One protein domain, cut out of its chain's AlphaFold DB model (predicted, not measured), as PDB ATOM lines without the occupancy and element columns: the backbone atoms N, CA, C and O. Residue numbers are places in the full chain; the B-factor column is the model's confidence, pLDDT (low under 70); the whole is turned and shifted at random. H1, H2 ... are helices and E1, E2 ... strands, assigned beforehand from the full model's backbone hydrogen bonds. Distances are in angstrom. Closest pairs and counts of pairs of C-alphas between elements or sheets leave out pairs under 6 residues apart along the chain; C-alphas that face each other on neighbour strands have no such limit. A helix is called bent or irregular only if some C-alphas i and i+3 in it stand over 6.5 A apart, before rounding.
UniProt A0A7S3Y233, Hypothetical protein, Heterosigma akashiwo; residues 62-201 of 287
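Overview. This is residues 62 to 201 of the 287 residues of the protein "Hypothetical protein" of Heterosigma akashiwo (UniProt A0A7S3Y233). Picture one twisted sheet of five strands with two helices, H2 and H3, packed over one of its faces in a second layer; the sheet curls round H2, the longest helix. Short H4 grazes the sheet beside H3, and the four-residue H1 sits off the sheet at the ends of H2 and H3 where these begin. The printed part has 140 residues with four named helices and five named strands, in the order H1 H2 E1 H3 H4 E2 E3 E4 E5; the class is mixed, helices and strands. The mixed sheet runs E2 E1 E3 E4 E5, with E2 and E1 parallel and the other neighbours antiparallel. The whole is compact and rounded, with a radius of gyration of the C-alphas of 13.9 A and spans of 38 by 33 by 22 A.

Along the chain. Find C-alpha 95 at (20.385, -2.691, -35.081); from there E1, residues 95 to 104, runs 27.0 A. Beside it look for E2, residues 153 to 158, and E3, residues 169 to 177, 26.3 A. E4, residues 182 to 190, spans 26.9 A, and E5, residues 193 to 199, ends at C-alpha 199 (30.868, -14.594, -33.246). H2, residues 68 to 88, runs 30.9 A from (25.682, -20.900, -59.410); it is irregular, but only just, with C-alphas 69 and 72 7.0 A apart. H3, residues 113 to 128, runs 22.4 A; H1 is residues 62 to 65 and H4 residues 143 to 149.

Arrangement. Begin between E1 and E3, where N 99 and O 174 are 2.8 A apart, within hydrogen-bond range. Between E2 and E1 it is N 155 and O 98, 2.9 A. E3, E4 and E5 form a meander, each strand the antiparallel neighbour of the one before, in two hairpins; look at N 173 and O 185, 2.8 A, and N 188 and O 195, 2.9 A. E1, H3, H4 and E2 make a strand-helix-strand unit, parallel neighbour strands joined through helices, with a right-handed crossover. H3 is on the sheet at a height of 8.6 A, on the same face as H2. H2 and H3 touch at Gly 81 and Gly 126, closest C-alphas 4.2 A apart, at a steep tilt of 42 degrees, the same way. H3 also touches H4, closest C-alphas Lys 125 and Ala 143, 5.1 A. With its residues 114 to 118 alone H3 touches H1, closest C-alphas Met 64 and Ala 115, 6.5 A. In H3 and H4 every O i to N i+4 pair is within hydrogen-bond range, in H2 13 of 17; H1 is too short for such a pair.

Size, cuts and confidence. The C-alphas farthest apart, Pro 135 and Gly 164, are 42.9 A apart. The printed part has no cut, and the link from H3 to H4, 14 residues, is long. Mean pLDDT of the printed part is 92.7; look for values under 70 at residues 91 to 92.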
ATOM      1  N   MET A  62      23.091  -8.652 -59.956       85.31
ATOM      2  CA  MET A  62      22.179  -9.743 -60.358       85.31
ATOM      3  C   MET A  62      22.863 -10.813 -61.198       85.31
ATOM      4  O   MET A  62      22.591 -11.994 -61.001       85.31
ATOM      5  N   ASP A  63      23.797 -10.440 -62.070       86.31
ATOM      6  CA  ASP A  63      24.603 -11.425 -62.801       86.31
ATOM      7  C   ASP A  63      25.409 -12.301 -61.834       86.31
ATOM      8  O   ASP A  63      25.538 -13.510 -62.027       86.31
ATOM      9  N   MET A  64      25.891 -11.705 -60.738       88.62
ATOM     10  CA  MET A  64      26.544 -12.446 -59.663       88.62
ATOM     11  C   MET A  64      25.543 -13.312 -58.889       88.62
ATOM     12  O   MET A  64      25.865 -14.450 -58.570       88.62
ATOM     13  N   ALA A  65      24.333 -12.815 -58.621       87.62
ATOM     14  CA  ALA A  65      23.275 -13.577 -57.954       87.62
ATOM     15  C   ALA A  65      22.856 -14.820 -58.759       87.62
ATOM     16  O   ALA A  65      22.579 -15.868 -58.183       87.62
ATOM     17  N   ASN A  66      22.853 -14.704 -60.089       87.75
ATOM     18  CA  ASN A  66      22.520 -15.782 -61.017       87.75
ATOM     19  C   ASN A  66      23.690 -16.751 -61.262       87.75
ATOM     20  O   ASN A  66      23.499 -17.795 -61.886       87.75
ATOM     21  N   ASN A  67      24.899 -16.436 -60.787       90.69
ATOM     22  CA  ASN A  67      26.044 -17.332 -60.881       90.69
ATOM     23  C   ASN A  67      25.881 -18.488 -59.876       90.69
ATOM     24  O   ASN A  67      25.910 -18.244 -58.668       90.69
ATOM     25  N   PRO A  68      25.821 -19.760 -60.320       91.56
ATOM     26  CA  PRO A  68      25.682 -20.900 -59.410       91.56
ATOM     27  C   PRO A  68      26.780 -20.973 -58.341       91.56
ATOM     28  O   PRO A  68      26.540 -21.445 -57.233       91.56
ATOM     29  N   ARG A  69      27.984 -20.464 -58.640       93.69
ATOM     30  CA  ARG A  69      29.106 -20.425 -57.688       93.69
ATOM     31  C   ARG A  69      28.894 -19.429 -56.546       93.69
ATOM     32  O   ARG A  69      29.536 -19.569 -55.512       93.69
ATOM     33  N   ALA A  70      28.010 -18.445 -56.710       95.00
ATOM     34  CA  ALA A  70      27.643 -17.515 -55.647       95.00
ATOM     35  C   ALA A  70      26.611 -18.112 -54.673       95.00
ATOM     36  O   ALA A  70      26.462 -17.595 -53.570       95.00
ATOM     37  N   GLY A  71      25.938 -19.212 -55.038       95.62
ATOM     38  CA  GLY A  71      24.883 -19.847 -54.236       95.62
ATOM     39  C   GLY A  71      25.257 -20.099 -52.767       95.62
ATOM     40  O   GLY A  71      24.519 -19.663 -51.883       95.62
ATOM     41  N   PRO A  72      26.419 -20.705 -52.460       96.44
ATOM     42  CA  PRO A  72      26.864 -20.891 -51.076       96.44
ATOM     43  C   PRO A  72      27.049 -19.587 -50.294       96.44
ATOM     44  O   PRO A  72      26.767 -19.534 -49.101       96.44
ATOM     45  N   PHE A  73      27.497 -18.523 -50.962       97.31
ATOM     46  CA  PHE A  73      27.666 -17.205 -50.351       97.31
ATOM     47  C   PHE A  73      26.337 -16.480 -50.151       97.31
ATOM     48  O   PHE A  73      26.191 -15.746 -49.175       97.31
ATOM     49  N   VAL A  74      25.359 -16.721 -51.026       96.56
ATOM     50  CA  VAL A  74      23.976 -16.290 -50.805       96.56
ATOM     51  C   VAL A  74      23.424 -16.977 -49.552       96.56
ATOM     52  O   VAL A  74      22.963 -16.298 -48.641       96.56
ATOM     53  N   ALA A  75      23.565 -18.299 -49.431       95.81
ATOM     54  CA  ALA A  75      23.132 -19.026 -48.235       95.81
ATOM     55  C   ALA A  75      23.852 -18.546 -46.959       95.81
ATOM     56  O   ALA A  75      23.216 -18.343 -45.923       95.81
ATOM     57  N   LEU A  76      25.166 -18.300 -47.040       97.31
ATOM     58  CA  LEU A  76      25.949 -17.737 -45.939       97.31
ATOM     59  C   LEU A  76      25.431 -16.354 -45.528       97.31
ATOM     60  O   LEU A  76      25.214 -16.113 -44.345       97.31
ATOM     61  N   GLY A  77      25.218 -15.453 -46.489       97.62
ATOM     62  CA  GLY A  77      24.722 -14.108 -46.215       97.62
ATOM     63  C   GLY A  77      23.339 -14.119 -45.563       97.62
ATOM     64  O   GLY A  77      23.115 -13.385 -44.603       97.62
ATOM     65  N   GLU A  78      22.427 -14.984 -46.023       96.44
ATOM     66  CA  GLU A  78      21.092 -15.105 -45.426       96.44
ATOM     67  C   GLU A  78      21.177 -15.604 -43.984       96.44
ATOM     68  O   GLU A  78      20.546 -15.025 -43.099       96.44
ATOM     69  N   MET A  79      21.995 -16.631 -43.731       96.50
ATOM     70  CA  MET A  79      22.246 -17.148 -42.385       96.50
ATOM     71  C   MET A  79      22.821 -16.059 -41.468       96.50
ATOM     72  O   MET A  79      22.305 -15.863 -40.368       96.50
ATOM     73  N   LEU A  80      23.848 -15.326 -41.917       97.69
ATOM     74  CA  LEU A  80      24.456 -14.236 -41.147       97.69
ATOM     75  C   LEU A  80      23.438 -13.134 -40.837       97.69
ATOM     76  O   LEU A  80      23.369 -12.677 -39.701       97.69
ATOM     77  N   GLY A  81      22.618 -12.744 -41.816       97.06
ATOM     78  CA  GLY A  81      21.587 -11.726 -41.635       97.06
ATOM     79  C   GLY A  81      20.494 -12.146 -40.652       97.06
ATOM     80  O   GLY A  81      20.169 -11.395 -39.733       97.06
ATOM     81  N   LYS A  82      19.962 -13.368 -40.794       95.75
ATOM     82  CA  LYS A  82      18.967 -13.919 -39.859       95.75
ATOM     83  C   LYS A  82      19.530 -13.996 -38.441       95.75
ATOM     84  O   LYS A  82      18.827 -13.664 -37.487       95.75
ATOM     85  N   LEU A  83      20.780 -14.438 -38.293       95.50
ATOM     86  CA  LEU A  83      21.423 -14.569 -36.989       95.50
ATOM     87  C   LEU A  83      21.722 -13.204 -36.358       95.50
ATOM     88  O   LEU A  83      21.478 -13.027 -35.170       95.50
ATOM     89  N   ALA A  84      22.186 -12.234 -37.148       94.94
ATOM     90  CA  ALA A  84      22.546 -10.892 -36.700       94.94
ATOM     91  C   ALA A  84      21.439 -10.221 -35.874       94.94
ATOM     92  O   ALA A  84      21.658  -9.841 -34.724       94.94
ATOM     93  N   VAL A  85      20.231 -10.113 -36.428       93.62
ATOM     94  CA  VAL A  85      19.124  -9.421 -35.748       93.62
ATOM     95  C   VAL A  85      18.524 -10.230 -34.602       93.62
ATOM     96  O   VAL A  85      18.083  -9.638 -33.628       93.62
ATOM     97  N   GLN A  86      18.537 -11.564 -34.670       94.19
ATOM     98  CA  GLN A  86      17.984 -12.407 -33.600       94.19
ATOM     99  C   GLN A  86      18.940 -12.553 -32.409       94.19
ATOM    100  O   GLN A  86      18.498 -12.729 -31.276       94.19
ATOM    101  N   LYS A  87      20.256 -12.487 -32.651       93.44
ATOM    102  CA  LYS A  87      21.279 -12.534 -31.602       93.44
ATOM    103  C   LYS A  87      21.424 -11.182 -30.903       93.44
ATOM    104  O   LYS A  87      21.472 -11.132 -29.674       93.44
ATOM    105  N   PHE A  88      21.508 -10.105 -31.686       92.62
ATOM    106  CA  PHE A  88      21.901  -8.784 -31.191       92.62
ATOM    107  C   PHE A  88      20.755  -7.770 -31.131       92.62
ATOM    108  O   PHE A  88      20.856  -6.790 -30.395       92.62
ATOM    109  N   GLY A  89      19.669  -8.002 -31.868       82.75
ATOM    110  CA  GLY A  89      18.448  -7.203 -31.798       82.75
ATOM    111  C   GLY A  89      17.424  -7.753 -30.798       82.75
ATOM    112  O   GLY A  89      17.579  -8.842 -30.241       82.75
ATOM    113  N   GLY A  90      16.359  -6.981 -30.574       77.25
ATOM    114  CA  GLY A  90      15.281  -7.321 -29.641       77.25
ATOM    115  C   GLY A  90      15.548  -6.844 -28.208       77.25
ATOM    116  O   GLY A  90      16.600  -6.286 -27.907       77.25
ATOM    117  N   ALA A  91      14.563  -7.007 -27.317       66.81
ATOM    118  CA  ALA A  91      14.636  -6.571 -25.911       66.81
ATOM    119  C   ALA A  91      15.079  -5.097 -25.717       66.81
ATOM    120  O   ALA A  91      15.803  -4.774 -24.779       66.81
ATOM    121  N   GLY A  92      14.658  -4.203 -26.622       67.94
ATOM    122  CA  GLY A  92      15.028  -2.781 -26.606       67.94
ATOM    123  C   GLY A  92      16.355  -2.443 -27.299       67.94
ATOM    124  O   GLY A  92      16.767  -1.290 -27.265       67.94
ATOM    125  N   ARG A  93      17.021  -3.413 -27.940       81.81
ATOM    126  CA  ARG A  93      18.225  -3.201 -28.757       81.81
ATOM    127  C   ARG A  93      17.840  -3.162 -30.233       81.81
ATOM    128  O   ARG A  93      17.354  -4.157 -30.779       81.81
ATOM    129  N   ALA A  94      18.061  -2.024 -30.884       88.94
ATOM    130  CA  ALA A  94      17.861  -1.870 -32.320       88.94
ATOM    131  C   ALA A  94      19.202  -1.929 -33.061       88.94
ATOM    132  O   ALA A  94      20.167  -1.272 -32.670       88.94
ATOM    133  N   VAL A  95      19.254  -2.706 -34.145       94.38
ATOM    134  CA  VAL A  95      20.385  -2.691 -35.081       94.38
ATOM    135  C   VAL A  95      20.189  -1.516 -36.037       94.38
ATOM    136  O   VAL A  95      19.228  -1.500 -36.802       94.38
ATOM    137  N   VAL A  96      21.098  -0.543 -36.004       95.69
ATOM    138  CA  VAL A  96      21.019   0.700 -36.797       95.69
ATOM    139  C   VAL A  96      22.069   0.769 -37.907       95.69
ATOM    140  O   VAL A  96      21.993   1.631 -38.784       95.69
ATOM    141  N   GLY A  97      23.057  -0.130 -37.884       96.88
ATOM    142  CA  GLY A  97      24.150  -0.166 -38.850       96.88
ATOM    143  C   GLY A  97      24.554  -1.580 -39.260       96.88
ATOM    144  O   GLY A  97      24.568  -2.488 -38.429       96.88
ATOM    145  N   LEU A  98      24.917  -1.738 -40.534       98.44
ATOM    146  CA  LEU A  98      25.553  -2.930 -41.096       98.44
ATOM    147  C   LEU A  98      26.709  -2.537 -42.025       98.44
ATOM    148  O   LEU A  98      26.489  -1.950 -43.081       98.44
ATOM    149  N   GLU A  99      27.924  -2.963 -41.718       98.38
ATOM    150  CA  GLU A  99      29.029  -2.987 -42.674       98.38
ATOM    151  C   GLU A  99      29.294  -4.431 -43.109       98.38
ATOM    152  O   GLU A  99      29.504  -5.320 -42.282       98.38
ATOM    153  N   VAL A 100      29.281  -4.671 -44.422       98.25
ATOM    154  CA  VAL A 100      29.620  -5.977 -44.994       98.25
ATOM    155  C   VAL A 100      31.046  -5.964 -45.509       98.25
ATOM    156  O   VAL A 100      31.383  -5.229 -46.440       98.25
ATOM    157  N   GLN A 101      31.865  -6.830 -44.926       97.44
ATOM    158  CA  GLN A 101      33.258  -7.010 -45.306       97.44
ATOM    159  C   GLN A 101      33.422  -8.380 -45.954       97.44
ATOM    160  O   GLN A 101      32.857  -9.367 -45.484       97.44
ATOM    161  N   ALA A 102      34.188  -8.461 -47.037       97.06
ATOM    162  CA  ALA A 102      34.475  -9.740 -47.674       97.06
ATOM    163  C   ALA A 102      35.931  -9.829 -48.128       97.06
ATOM    164  O   ALA A 102      36.514  -8.833 -48.569       97.06
ATOM    165  N   TRP A 103      36.513 -11.020 -48.005       95.88
ATOM    166  CA  TRP A 103      37.900 -11.295 -48.370       95.88
ATOM    167  C   TRP A 103      38.061 -12.700 -48.948       95.88
ATOM    168  O   TRP A 103      37.392 -13.638 -48.519       95.88
ATOM    169  N   GLY A 104      38.999 -12.842 -49.884       95.19
ATOM    170  CA  GLY A 104      39.376 -14.125 -50.463       95.19
ATOM    171  C   GLY A 104      38.495 -14.551 -51.633       95.19
ATOM    172  O   GLY A 104      37.804 -13.739 -52.259       95.19
ATOM    173  N   GLU A 105      38.552 -15.838 -51.955       94.44
ATOM    174  CA  GLU A 105      37.830 -16.409 -53.087       94.44
ATOM    175  C   GLU A 105      37.425 -17.860 -52.847       94.44
ATOM    176  O   GLU A 105      38.094 -18.614 -52.142       94.44
ATOM    177  N   HIS A 106      36.318 -18.255 -53.473       92.94
ATOM    178  CA  HIS A 106      35.895 -19.652 -53.568       92.94
ATOM    179  C   HIS A 106      34.955 -19.814 -54.762       92.94
ATOM    180  O   HIS A 106      33.744 -19.630 -54.662       92.94
ATOM    181  N   GLY A 107      35.524 -20.012 -55.952       90.81
ATOM    182  CA  GLY A 107      34.776 -20.004 -57.219       90.81
ATOM    183  C   GLY A 107      34.248 -18.624 -57.655       90.81
ATOM    184  O   GLY A 107      33.990 -18.434 -58.845       90.81
ATOM    185  N   VAL A 108      34.139 -17.679 -56.715       92.31
ATOM    186  CA  VAL A 108      33.820 -16.257 -56.881       92.31
ATOM    187  C   VAL A 108      34.865 -15.427 -56.130       92.31
ATOM    188  O   VAL A 108      35.207 -15.751 -54.992       92.31
ATOM    189  N   ALA A 109      35.346 -14.347 -56.748       94.19
ATOM    190  CA  ALA A 109      36.248 -13.388 -56.117       94.19
ATOM    191  C   ALA A 109      35.456 -12.422 -55.218       94.19
ATOM    192  O   ALA A 109      34.773 -11.520 -55.711       94.19
ATOM    193  N   LEU A 110      35.555 -12.582 -53.896       94.19
ATOM    194  CA  LEU A 110      34.794 -11.773 -52.932       94.19
ATOM    195  C   LEU A 110      35.299 -10.323 -52.838       94.19
ATOM    196  O   LEU A 110      34.579  -9.425 -52.404       94.19
ATOM    197  N   GLY A 111      36.524 -10.085 -53.312       89.38
ATOM    198  CA  GLY A 111      37.099  -8.755 -53.503       89.38
ATOM    199  C   GLY A 111      36.456  -7.939 -54.637       89.38
ATOM    200  O   GLY A 111      36.759  -6.755 -54.767       89.38
ATOM    201  N   ALA A 112      35.560  -8.508 -55.447       91.44
ATOM    202  CA  ALA A 112      34.843  -7.746 -56.465       91.44
ATOM    203  C   ALA A 112      33.717  -6.893 -55.851       91.44
ATOM    204  O   ALA A 112      32.972  -7.350 -54.981       91.44
ATOM    205  N   ALA A 113      33.533  -5.669 -56.356       89.81
ATOM    206  CA  ALA A 113      32.467  -4.777 -55.893       89.81
ATOM    207  C   ALA A 113      31.068  -5.403 -56.049       89.81
ATOM    208  O   ALA A 113      30.260  -5.321 -55.128       89.81
ATOM    209  N   SER A 114      30.798  -6.089 -57.166       91.06
ATOM    210  CA  SER A 114      29.523  -6.784 -57.405       91.06
ATOM    211  C   SER A 114      29.269  -7.915 -56.403       91.06
ATOM    212  O   SER A 114      28.152  -8.051 -55.909       91.06
ATOM    213  N   ALA A 115      30.300  -8.677 -56.021       93.62
ATOM    214  CA  ALA A 115      30.181  -9.713 -54.994       93.62
ATOM    215  C   ALA A 115      29.834  -9.108 -53.623       93.62
ATOM    216  O   ALA A 115      28.914  -9.579 -52.956       93.62
ATOM    217  N   ARG A 116      30.496  -8.015 -53.220       95.19
ATOM    218  CA  ARG A 116      30.179  -7.323 -51.956       95.19
ATOM    219  C   ARG A 116      28.781  -6.713 -51.944       95.19
ATOM    220  O   ARG A 116      28.096  -6.793 -50.926       95.19
ATOM    221  N   LYS A 117      28.339  -6.123 -53.057       94.88
ATOM    222  CA  LYS A 117      26.980  -5.574 -53.170       94.88
ATOM    223  C   LYS A 117      25.915  -6.673 -53.085       94.88
ATOM    224  O   LYS A 117      24.936  -6.481 -52.365       94.88
ATOM    225  N   LEU A 118      26.150  -7.837 -53.708       95.62
ATOM    226  CA  LEU A 118      25.306  -9.024 -53.527       95.62
ATOM    227  C   LEU A 118      25.239  -9.427 -52.055       95.62
ATOM    228  O   LEU A 118      24.149  -9.535 -51.505       95.62
ATOM    229  N   LEU A 119      26.392  -9.607 -51.405       97.69
ATOM    230  CA  LEU A 119      26.460 -10.001 -49.996       97.69
ATOM    231  C   LEU A 119      25.717  -9.014 -49.090       97.69
ATOM    232  O   LEU A 119      24.950  -9.445 -48.235       97.69
ATOM    233  N   ARG A 120      25.863  -7.702 -49.317       97.81
ATOM    234  CA  ARG A 120      25.077  -6.674 -48.618       97.81
ATOM    235  C   ARG A 120      23.580  -6.893 -48.788       97.81
ATOM    236  O   ARG A 120      22.865  -6.931 -47.794       97.81
ATOM    237  N   ALA A 121      23.100  -7.050 -50.017       96.75
ATOM    238  CA  ALA A 121      21.675  -7.235 -50.277       96.75
ATOM    239  C   ALA A 121      21.120  -8.518 -49.647       96.75
ATOM    240  O   ALA A 121      20.041  -8.507 -49.059       96.75
ATOM    241  N   VAL A 122      21.880  -9.609 -49.728       97.62
ATOM    242  CA  VAL A 122      21.539 -10.910 -49.149       97.62
ATOM    243  C   VAL A 122      21.486 -10.845 -47.618       97.62
ATOM    244  O   VAL A 122      20.520 -11.315 -47.020       97.62
ATOM    245  N   ILE A 123      22.493 -10.245 -46.975       98.50
ATOM    246  CA  ILE A 123      22.534 -10.104 -45.511       98.50
ATOM    247  C   ILE A 123      21.369  -9.230 -45.046       98.50
ATOM    248  O   ILE A 123      20.637  -9.630 -44.146       98.50
ATOM    249  N   LEU A 124      21.123  -8.093 -45.707       98.00
ATOM    250  CA  LEU A 124      19.974  -7.237 -45.401       98.00
ATOM    251  C   LEU A 124      18.646  -7.975 -45.583       98.00
ATOM    252  O   LEU A 124      17.779  -7.871 -44.721       98.00
ATOM    253  N   LYS A 125      18.490  -8.770 -46.649       97.00
ATOM    254  CA  LYS A 125      17.306  -9.619 -46.839       97.00
ATOM    255  C   LYS A 125      17.124 -10.575 -45.653       97.00
ATOM    256  O   LYS A 125      16.016 -10.681 -45.131       97.00
ATOM    257  N   GLY A 126      18.196 -11.240 -45.215       96.88
ATOM    258  CA  GLY A 126      18.183 -12.129 -44.051       96.88
ATOM    259  C   GLY A 126      17.778 -11.409 -42.763       96.88
ATOM    260  O   GLY A 126      16.888 -11.886 -42.060       96.88
ATOM    261  N   MET A 127      18.361 -10.236 -42.499       96.94
ATOM    262  CA  MET A 127      18.028  -9.391 -41.345       96.94
ATOM    263  C   MET A 127      16.553  -8.989 -41.362       96.94
ATOM    264  O   MET A 127      15.808  -9.304 -40.438       96.94
ATOM    265  N   LEU A 128      16.105  -8.366 -42.453       95.56
ATOM    266  CA  LEU A 128      14.732  -7.891 -42.605       95.56
ATOM    267  C   LEU A 128      13.718  -9.035 -42.500       95.56
ATOM    268  O   LEU A 128      12.648  -8.846 -41.946       95.56
ATOM    269  N   SER A 129      14.045 -10.252 -42.948       95.06
ATOM    270  CA  SER A 129      13.123 -11.396 -42.833       95.06
ATOM    271  C   SER A 129      12.783 -11.801 -41.390       95.06
ATOM    272  O   SER A 129      11.832 -12.549 -41.175       95.06
ATOM    273  N   LYS A 130      13.565 -11.333 -40.409       93.44
ATOM    274  CA  LYS A 130      13.393 -11.619 -38.977       93.44
ATOM    275  C   LYS A 130      13.113 -10.361 -38.148       93.44
ATOM    276  O   LYS A 130      13.042 -10.454 -36.929       93.44
ATOM    277  N   MET A 131      12.963  -9.202 -38.791       91.50
ATOM    278  CA  MET A 131      12.588  -7.955 -38.126       91.50
ATOM    279  C   MET A 131      11.071  -7.771 -38.144       91.50
ATOM    280  O   MET A 131      10.397  -8.067 -39.129       91.50
ATOM    281  N   GLU A 132      10.536  -7.236 -37.053       88.12
ATOM    282  CA  GLU A 132       9.142  -6.804 -36.990       88.12
ATOM    283  C   GLU A 132       8.961  -5.445 -37.685       88.12
ATOM    284  O   GLU A 132       9.894  -4.646 -37.779       88.12
ATOM    285  N   GLY A 133       7.751  -5.167 -38.178       86.50
ATOM    286  CA  GLY A 133       7.412  -3.863 -38.767       86.50
ATOM    287  C   GLY A 133       7.970  -3.608 -40.172       86.50
ATOM    288  O   GLY A 133       7.909  -2.480 -40.656       86.50
ATOM    289  N   VAL A 134       8.494  -4.635 -40.846       88.19
ATOM    290  CA  VAL A 134       8.974  -4.525 -42.229       88.19
ATOM    291  C   VAL A 134       7.762  -4.397 -43.167       88.19
ATOM    292  O   VAL A 134       6.879  -5.256 -43.137       88.19
ATOM    293  N   PRO A 135       7.685  -3.356 -44.017       77.94
ATOM    294  CA  PRO A 135       6.460  -3.022 -44.751       77.94
ATOM    295  C   PRO A 135       6.149  -3.966 -45.922       77.94
ATOM    296  O   PRO A 135       5.017  -4.000 -46.402       77.94
ATOM    297  N   ALA A 136       7.139  -4.718 -46.407       83.94
ATOM    298  CA  ALA A 136       6.990  -5.655 -47.513       83.94
ATOM    299  C   ALA A 136       7.978  -6.822 -47.384       83.94
ATOM    300  O   ALA A 136       9.022  -6.694 -46.744       83.94
ATOM    301  N   ALA A 137       7.687  -7.947 -48.040       89.38
ATOM    302  CA  ALA A 137       8.601  -9.085 -48.059       89.38
ATOM    303  C   ALA A 137       9.962  -8.689 -48.681       89.38
ATOM    304  O   ALA A 137       9.993  -8.154 -49.802       89.38
ATOM    305  N   PRO A 138      11.091  -8.938 -47.990       91.75
ATOM    306  CA  PRO A 138      12.403  -8.583 -48.503       91.75
ATOM    307  C   PRO A 138      12.871  -9.556 -49.596       91.75
ATOM    308  O   PRO A 138      12.703 -10.773 -49.528       91.75
ATOM    309  N   SER A 139      13.533  -8.997 -50.596       91.44
ATOM    310  CA  SER A 139      14.140  -9.646 -51.755       91.44
ATOM    311  C   SER A 139      15.533  -9.062 -51.977       91.44
ATOM    312  O   SER A 139      15.872  -8.028 -51.406       91.44
ATOM    313  N   LEU A 140      16.334  -9.666 -52.856       90.06
ATOM    314  CA  LEU A 140      17.651  -9.117 -53.208       90.06
ATOM    315  C   LEU A 140      17.574  -7.705 -53.807       90.06
ATOM    316  O   LEU A 140      18.547  -6.966 -53.749       90.06
ATOM    317  N   ILE A 141      16.422  -7.336 -54.366       87.06
ATOM    318  CA  ILE A 141      16.224  -6.067 -55.063       87.06
ATOM    319  C   ILE A 141      15.814  -4.974 -54.074       87.06
ATOM    320  O   ILE A 141      16.421  -3.908 -54.036       87.06
ATOM    321  N   ASN A 142      14.783  -5.231 -53.267       87.75
ATOM    322  CA  ASN A 142      14.216  -4.222 -52.370       87.75
ATOM    323  C   ASN A 142      14.861  -4.196 -50.973       87.75
ATOM    324  O   ASN A 142      14.689  -3.199 -50.281       87.75
ATOM    325  N   ALA A 143      15.605  -5.226 -50.543       93.19
ATOM    326  CA  ALA A 143      16.165  -5.276 -49.189       93.19
ATOM    327  C   ALA A 143      17.058  -4.069 -48.836       93.19
ATOM    328  O   ALA A 143      16.882  -3.530 -47.744       93.19
ATOM    329  N   PRO A 144      17.956  -3.575 -49.715       93.38
ATOM    330  CA  PRO A 144      18.730  -2.370 -49.415       93.38
ATOM    331  C   PRO A 144      17.868  -1.131 -49.151       93.38
ATOM    332  O   PRO A 144      18.139  -0.395 -48.208       93.38
ATOM    333  N   LEU A 145      16.818  -0.930 -49.953       90.19
ATOM    334  CA  LEU A 145      15.901   0.202 -49.820       90.19
ATOM    335  C   LEU A 145      15.024   0.073 -48.567       90.19
ATOM    336  O   LEU A 145      14.856   1.036 -47.826       90.19
ATOM    337  N   LEU A 146      14.491  -1.124 -48.307       90.62
ATOM    338  CA  LEU A 146      13.698  -1.406 -47.109       90.62
ATOM    339  C   LEU A 146      14.515  -1.166 -45.835       90.62
ATOM    340  O   LEU A 146      14.009  -0.573 -44.888       90.62
ATOM    341  N   ALA A 147      15.782  -1.582 -45.819       93.75
ATOM    342  CA  ALA A 147      16.674  -1.346 -44.690       93.75
ATOM    343  C   ALA A 147      16.858   0.154 -44.414       93.75
ATOM    344  O   ALA A 147      16.730   0.586 -43.271       93.75
ATOM    345  N   GLU A 148      17.079   0.956 -45.455       92.31
ATOM    346  CA  GLU A 148      17.199   2.411 -45.328       92.31
ATOM    347  C   GLU A 148      15.907   3.056 -44.799       92.31
ATOM    348  O   GLU A 148      15.961   3.886 -43.893       92.31
ATOM    349  N   GLN A 149      14.741   2.621 -45.289       90.00
ATOM    350  CA  GLN A 149      13.433   3.069 -44.790       90.00
ATOM    351  C   GLN A 149      13.210   2.720 -43.312       90.00
ATOM    352  O   GLN A 149      12.540   3.464 -42.600       90.00
ATOM    353  N   MET A 150      13.793   1.615 -42.844       90.81
ATOM    354  CA  MET A 150      13.792   1.218 -41.435       90.81
ATOM    355  C   MET A 150      14.883   1.910 -40.601       90.81
ATOM    356  O   MET A 150      15.065   1.576 -39.433       90.81
ATOM    357  N   GLY A 151      15.620   2.870 -41.172       91.19
ATOM    358  CA  GLY A 151      16.685   3.601 -40.483       91.19
ATOM    359  C   GLY A 151      17.999   2.824 -40.337       91.19
ATOM    360  O   GLY A 151      18.899   3.282 -39.634       91.19
ATOM    361  N   LEU A 152      18.139   1.675 -41.006       95.12
ATOM    362  CA  LEU A 152      19.338   0.844 -40.978       95.12
ATOM    363  C   LEU A 152      20.319   1.302 -42.062       95.12
ATOM    364  O   LEU A 152      20.135   1.071 -43.261       95.12
ATOM    365  N   ARG A 153      21.414   1.930 -41.634       96.12
ATOM    366  CA  ARG A 153      22.497   2.364 -42.527       96.12
ATOM    367  C   ARG A 153      23.354   1.174 -42.915       96.12
ATOM    368  O   ARG A 153      23.738   0.389 -42.054       96.12
ATOM    369  N   SER A 154      23.705   1.049 -44.190       96.94
ATOM    370  CA  SER A 154      24.560  -0.058 -44.618       96.94
ATOM    371  C   SER A 154      25.635   0.323 -45.623       96.94
ATOM    372  O   SER A 154      25.401   1.118 -46.530       96.94
ATOM    373  N   SER A 155      26.807  -0.285 -45.471       96.69
ATOM    374  CA  SER A 155      27.997  -0.056 -46.289       96.69
ATOM    375  C   SER A 155      28.683  -1.376 -46.658       96.69
ATOM    376  O   SER A 155      28.340  -2.449 -46.157       96.69
ATOM    377  N   ILE A 156      29.640  -1.299 -47.583       96.62
ATOM    378  CA  ILE A 156      30.516  -2.410 -47.962       96.62
ATOM    379  C   ILE A 156      31.972  -1.969 -47.858       96.62
ATOM    380  O   ILE A 156      32.292  -0.829 -48.196       96.62
ATOM    381  N   SER A 157      32.858  -2.875 -47.465       93.56
ATOM    382  CA  SER A 157      34.299  -2.625 -47.463       93.56
ATOM    383  C   SER A 157      35.092  -3.893 -47.788       93.56
ATOM    384  O   SER A 157      34.559  -5.004 -47.856       93.56
ATOM    385  N   GLU A 158      36.377  -3.717 -48.078       88.19
ATOM    386  CA  GLU A 158      37.296  -4.834 -48.272       88.19
ATOM    387  C   GLU A 158      37.797  -5.322 -46.919       88.19
ATOM    388  O   GLU A 158      38.365  -4.551 -46.145       88.19
ATOM    389  N   ALA A 159      37.603  -6.612 -46.644       85.12
ATOM    390  CA  ALA A 159      38.194  -7.225 -45.467       85.12
ATOM    391  C   ALA A 159      39.663  -7.582 -45.726       85.12
ATOM    392  O   ALA A 159      40.128  -7.711 -46.862       85.12
ATOM    393  N   ARG A 160      40.391  -7.790 -44.633       82.94
ATOM    394  CA  ARG A 160      41.717  -8.412 -44.632       82.94
ATOM    395  C   ARG A 160      41.584  -9.888 -44.252       82.94
ATOM    396  O   ARG A 160      40.591 -10.251 -43.616       82.94
ATOM    397  N   PRO A 161      42.568 -10.739 -44.598       86.25
ATOM    398  CA  PRO A 161      42.598 -12.091 -44.059       86.25
ATOM    399  C   PRO A 161      42.575 -12.043 -42.533       86.25
ATOM    400  O   PRO A 161      43.205 -11.177 -41.917       86.25
ATOM    401  N   MET A 162      41.877 -12.994 -41.921       83.94
ATOM    402  CA  MET A 162      41.954 -13.180 -40.480       83.94
ATOM    403  C   MET A 162      43.320 -13.784 -40.141       83.94
ATOM    404  O   MET A 162      43.636 -14.896 -40.554       83.94
ATOM    405  N   GLU A 163      44.148 -13.032 -39.422       84.06
ATOM    406  CA  GLU A 163      45.504 -13.460 -39.080       84.06
ATOM    407  C   GLU A 163      45.493 -14.777 -38.287       84.06
ATOM    408  O   GLU A 163      44.677 -14.963 -37.382       84.06
ATOM    409  N   GLY A 164      46.367 -15.717 -38.665       81.81
ATOM    410  CA  GLY A 164      46.440 -17.051 -38.054       81.81
ATOM    411  C   GLY A 164      45.264 -17.986 -38.376       81.81
ATOM    412  O   GLY A 164      45.196 -19.082 -37.824       81.81
ATOM    413  N   SER A 165      44.344 -17.578 -39.254       84.69
ATOM    414  CA  SER A 165      43.182 -18.374 -39.653       84.69
ATOM    415  C   SER A 165      43.486 -19.342 -40.804       84.69
ATOM    416  O   SER A 165      44.195 -18.959 -41.737       84.69
ATOM    417  N   PRO A 166      42.886 -20.548 -40.824       87.62
ATOM    418  CA  PRO A 166      42.978 -21.467 -41.960       87.62
ATOM    419  C   PRO A 166      42.023 -21.124 -43.121       87.62
ATOM    420  O   PRO A 166      42.029 -21.814 -44.140       87.62
ATOM    421  N   TYR A 167      41.161 -20.112 -42.980       92.81
ATOM    422  CA  TYR A 167      40.099 -19.825 -43.951       92.81
ATOM    423  C   TYR A 167      40.609 -19.028 -45.158       92.81
ATOM    424  O   TYR A 167      41.286 -18.014 -45.001       92.81
ATOM    425  N   THR A 168      40.228 -19.454 -46.367       94.00
ATOM    426  CA  THR A 168      40.612 -18.823 -47.649       94.00
ATOM    427  C   THR A 168      39.567 -17.853 -48.199       94.00
ATOM    428  O   THR A 168      39.825 -17.147 -49.171       94.00
ATOM    429  N   ASN A 169      38.383 -17.826 -47.593       96.19
ATOM    430  CA  ASN A 169      37.285 -16.934 -47.935       96.19
ATOM    431  C   ASN A 169      36.537 -16.551 -46.658       96.19
ATOM    432  O   ASN A 169      36.318 -17.402 -45.794       96.19
ATOM    433  N   LEU A 170      36.181 -15.278 -46.524       96.69
ATOM    434  CA  LEU A 170      35.526 -14.725 -45.344       96.69
ATOM    435  C   LEU A 170      34.454 -13.721 -45.766       96.69
ATOM    436  O   LEU A 170      34.697 -12.874 -46.628       96.69
ATOM    437  N   VAL A 171      33.295 -13.794 -45.117       97.94
ATOM    438  CA  VAL A 171      32.238 -12.778 -45.178       97.94
ATOM    439  C   VAL A 171      31.888 -12.379 -43.755       97.94
ATOM    440  O   VAL A 171      31.497 -13.236 -42.962       97.94
ATOM    441  N   SER A 172      32.010 -11.095 -43.438       97.75
ATOM    442  CA  SER A 172      31.715 -10.546 -42.118       97.75
ATOM    443  C   SER A 172      30.558  -9.557 -42.188       97.75
ATOM    444  O   SER A 172      30.550  -8.656 -43.028       97.75
ATOM    445  N   ALA A 173      29.602  -9.712 -41.276       98.19
ATOM    446  CA  ALA A 173      28.594  -8.714 -40.959       98.19
ATOM    447  C   ALA A 173      29.023  -7.997 -39.674       98.19
ATOM    448  O   ALA A 173      29.023  -8.596 -38.597       98.19
ATOM    449  N   VAL A 174      29.415  -6.730 -39.799       97.94
ATOM    450  CA  VAL A 174      29.746  -5.860 -38.669       97.94
ATOM    451  C   VAL A 174      28.521  -5.009 -38.368       97.94
ATOM    452  O   VAL A 174      28.095  -4.197 -39.186       97.94
ATOM    453  N   LEU A 175      27.916  -5.236 -37.211       97.81
ATOM    454  CA  LEU A 175      26.688  -4.583 -36.787       97.81
ATOM    455  C   LEU A 175      27.006  -3.390 -35.899       97.81
ATOM    456  O   LEU A 175      27.966  -3.412 -35.131       97.81
ATOM    457  N   THR A 176      26.152  -2.377 -35.957       97.38
ATOM    458  CA  THR A 176      26.126  -1.280 -34.989       97.38
ATOM    459  C   THR A 176      24.738  -1.199 -34.381       97.38
ATOM    460  O   THR A 176      23.741  -1.149 -35.107       97.38
ATOM    461  N   LEU A 177      24.674  -1.203 -33.055       95.75
ATOM    462  CA  LEU A 177      23.441  -1.026 -32.301       95.75
ATOM    463  C   LEU A 177      23.185   0.454 -32.005       95.75
ATOM    464  O   LEU A 177      24.091   1.283 -32.067       95.75
ATOM    465  N   GLU A 178      21.943   0.795 -31.669       94.00
ATOM    466  CA  GLU A 178      21.537   2.169 -31.337       94.00
ATOM    467  C   GLU A 178      22.327   2.762 -30.157       94.00
ATOM    468  O   GLU A 178      22.621   3.956 -30.140       94.00
ATOM    469  N   ASN A 179      22.745   1.924 -29.204       92.56
ATOM    470  CA  ASN A 179      23.594   2.315 -28.073       92.56
ATOM    471  C   ASN A 179      25.083   2.501 -28.446       92.56
ATOM    472  O   ASN A 179      25.890   2.827 -27.576       92.56
ATOM    473  N   GLY A 180      25.458   2.291 -29.712       93.19
ATOM    474  CA  GLY A 180      26.828   2.400 -30.216       93.19
ATOM    475  C   GLY A 180      27.677   1.132 -30.083       93.19
ATOM    476  O   GLY A 180      28.813   1.132 -30.555       93.19
ATOM    477  N   GLU A 181      27.159   0.055 -29.482       94.06
ATOM    478  CA  GLU A 181      27.856  -1.235 -29.442       94.06
ATOM    479  C   GLU A 181      28.053  -1.794 -30.852       94.06
ATOM    480  O   GLU A 181      27.179  -1.684 -31.719       94.06
ATOM    481  N   THR A 182      29.205  -2.428 -31.064       95.81
ATOM    482  CA  THR A 182      29.530  -3.106 -32.314       95.81
ATOM    483  C   THR A 182      29.692  -4.600 -32.094       95.81
ATOM    484  O   THR A 182      30.304  -5.041 -31.123       95.81
ATOM    485  N   HIS A 183      29.139  -5.373 -33.023       96.25
ATOM    486  CA  HIS A 183      29.187  -6.832 -33.004       96.25
ATOM    487  C   HIS A 183      29.644  -7.357 -34.357       96.25
ATOM    488  O   HIS A 183      29.416  -6.714 -35.382       96.25
ATOM    489  N   VAL A 184      30.285  -8.523 -34.385       95.69
ATOM    490  CA  VAL A 184      30.784  -9.113 -35.633       95.69
ATOM    491  C   VAL A 184      30.394 -10.576 -35.759       95.69
ATOM    492  O   VAL A 184      30.655 -11.387 -34.876       95.69
ATOM    493  N   LEU A 185      29.811 -10.936 -36.897       96.81
ATOM    494  CA  LEU A 185      29.620 -12.326 -37.296       96.81
ATOM    495  C   LEU A 185      30.437 -12.570 -38.552       96.81
ATOM    496  O   LEU A 185      30.256 -11.851 -39.533       96.81
ATOM    497  N   THR A 186      31.295 -13.586 -38.546       96.94
ATOM    498  CA  THR A 186      32.064 -13.970 -39.736       96.94
ATOM    499  C   THR A 186      31.738 -15.397 -40.118       96.94
ATOM    500  O   THR A 186      31.741 -16.295 -39.274       96.94
ATOM    501  N   GLY A 187      31.491 -15.612 -41.405       97.06
ATOM    502  CA  GLY A 187      31.322 -16.926 -41.997       97.06
ATOM    503  C   GLY A 187      32.353 -17.233 -43.078       97.06
ATOM    504  O   GLY A 187      33.010 -16.338 -43.615       97.06
ATOM    505  N   SER A 188      32.463 -18.516 -43.404       96.81
ATOM    506  CA  SER A 188      33.276 -19.053 -44.495       96.81
ATOM    507  C   SER A 188      32.511 -20.173 -45.200       96.81
ATOM    508  O   SER A 188      31.663 -20.832 -44.595       96.81
ATOM    509  N   VAL A 189      32.784 -20.384 -46.485       96.81
ATOM    510  CA  VAL A 189      32.218 -21.478 -47.278       96.81
ATOM    511  C   VAL A 189      33.256 -22.584 -47.443       96.81
ATOM    512  O   VAL A 189      34.361 -22.343 -47.933       96.81
ATOM    513  N   PHE A 190      32.855 -23.814 -47.111       93.50
ATOM    514  CA  PHE A 190      33.618 -25.040 -47.356       93.50
ATOM    515  C   PHE A 190      32.876 -25.898 -48.375       93.50
ATOM    516  O   PHE A 190      31.775 -26.371 -48.114       93.50
ATOM    517  N   GLY A 191      33.440 -26.090 -49.569       92.88
ATOM    518  CA  GLY A 191      32.721 -26.787 -50.640       92.88
ATOM    519  C   GLY A 191      31.460 -26.019 -51.056       92.88
ATOM    520  O   GLY A 191      31.562 -25.015 -51.749       92.88
ATOM    521  N   GLN A 192      30.275 -26.478 -50.658       92.50
ATOM    522  CA  GLN A 192      29.001 -25.767 -50.880       92.50
ATOM    523  C   GLN A 192      28.354 -25.312 -49.563       92.50
ATOM    524  O   GLN A 192      27.204 -24.883 -49.538       92.50
ATOM    525  N   GLU A 193      29.080 -25.439 -48.455       93.56
ATOM    526  CA  GLU A 193      28.507 -25.431 -47.121       93.56
ATOM    527  C   GLU A 193      28.863 -24.143 -46.367       93.56
ATOM    528  O   GLU A 193      30.043 -23.916 -46.065       93.56
ATOM    529  N   PRO A 194      27.873 -23.293 -46.042       95.19
ATOM    530  CA  PRO A 194      28.097 -22.099 -45.243       95.19
ATOM    531  C   PRO A 194      28.355 -22.481 -43.784       95.19
ATOM    532  O   PRO A 194      27.592 -23.240 -43.190       95.19
ATOM    533  N   HIS A 195      29.416 -21.931 -43.205       95.81
ATOM    534  CA  HIS A 195      29.780 -22.141 -41.811       95.81
ATOM    535  C   HIS A 195      29.992 -20.800 -41.111       95.81
ATOM    536  O   HIS A 195      30.615 -19.891 -41.661       95.81
ATOM    537  N   LEU A 196      29.513 -20.689 -39.874       96.19
ATOM    538  CA  LEU A 196      29.902 -19.636 -38.946       96.19
ATOM    539  C   LEU A 196      31.297 -19.955 -38.402       96.19
ATOM    540  O   LEU A 196      31.559 -21.075 -37.966       96.19
ATOM    541  N   VAL A 197      32.193 -18.973 -38.421       95.62
ATOM    542  CA  VAL A 197      33.586 -19.139 -37.976       95.62
ATOM    543  C   VAL A 197      34.026 -18.100 -36.945       95.62
ATOM    544  O   VAL A 197      35.103 -18.223 -36.364       95.62
ATOM    545  N   GLN A 198      33.208 -17.073 -36.719       94.12
ATOM    546  CA  GLN A 198      33.400 -16.092 -35.660       94.12
ATOM    547  C   GLN A 198      32.052 -15.553 -35.190       94.12
ATOM    548  O   GLN A 198      31.197 -15.224 -36.015       94.12
ATOM    549  N   LEU A 199      31.917 -15.388 -33.876       94.44
ATOM    550  CA  LEU A 199      30.868 -14.594 -33.246       94.44
ATOM    551  C   LEU A 199      31.529 -13.677 -32.212       94.44
ATOM    552  O   LEU A 199      32.128 -14.157 -31.255       94.44
ATOM    553  N   ASP A 200      31.479 -12.369 -32.433       92.56
ATOM    554  CA  ASP A 200      32.231 -11.358 -31.687       92.56
ATOM    555  C   ASP A 200      33.719 -11.720 -31.525       92.56
ATOM    556  O   ASP A 200      34.428 -11.940 -32.514       92.56
ATOM    557  N   GLY A 201      34.219 -11.770 -30.289       88.81
ATOM    558  CA  GLY A 201      35.594 -12.155 -29.969       88.81
ATOM    559  C   GLY A 201      35.860 -13.660 -30.064       88.81
ATOM    560  O   GLY A 201      37.019 -14.080 -30.062       88.81
TER     561      GLY A 201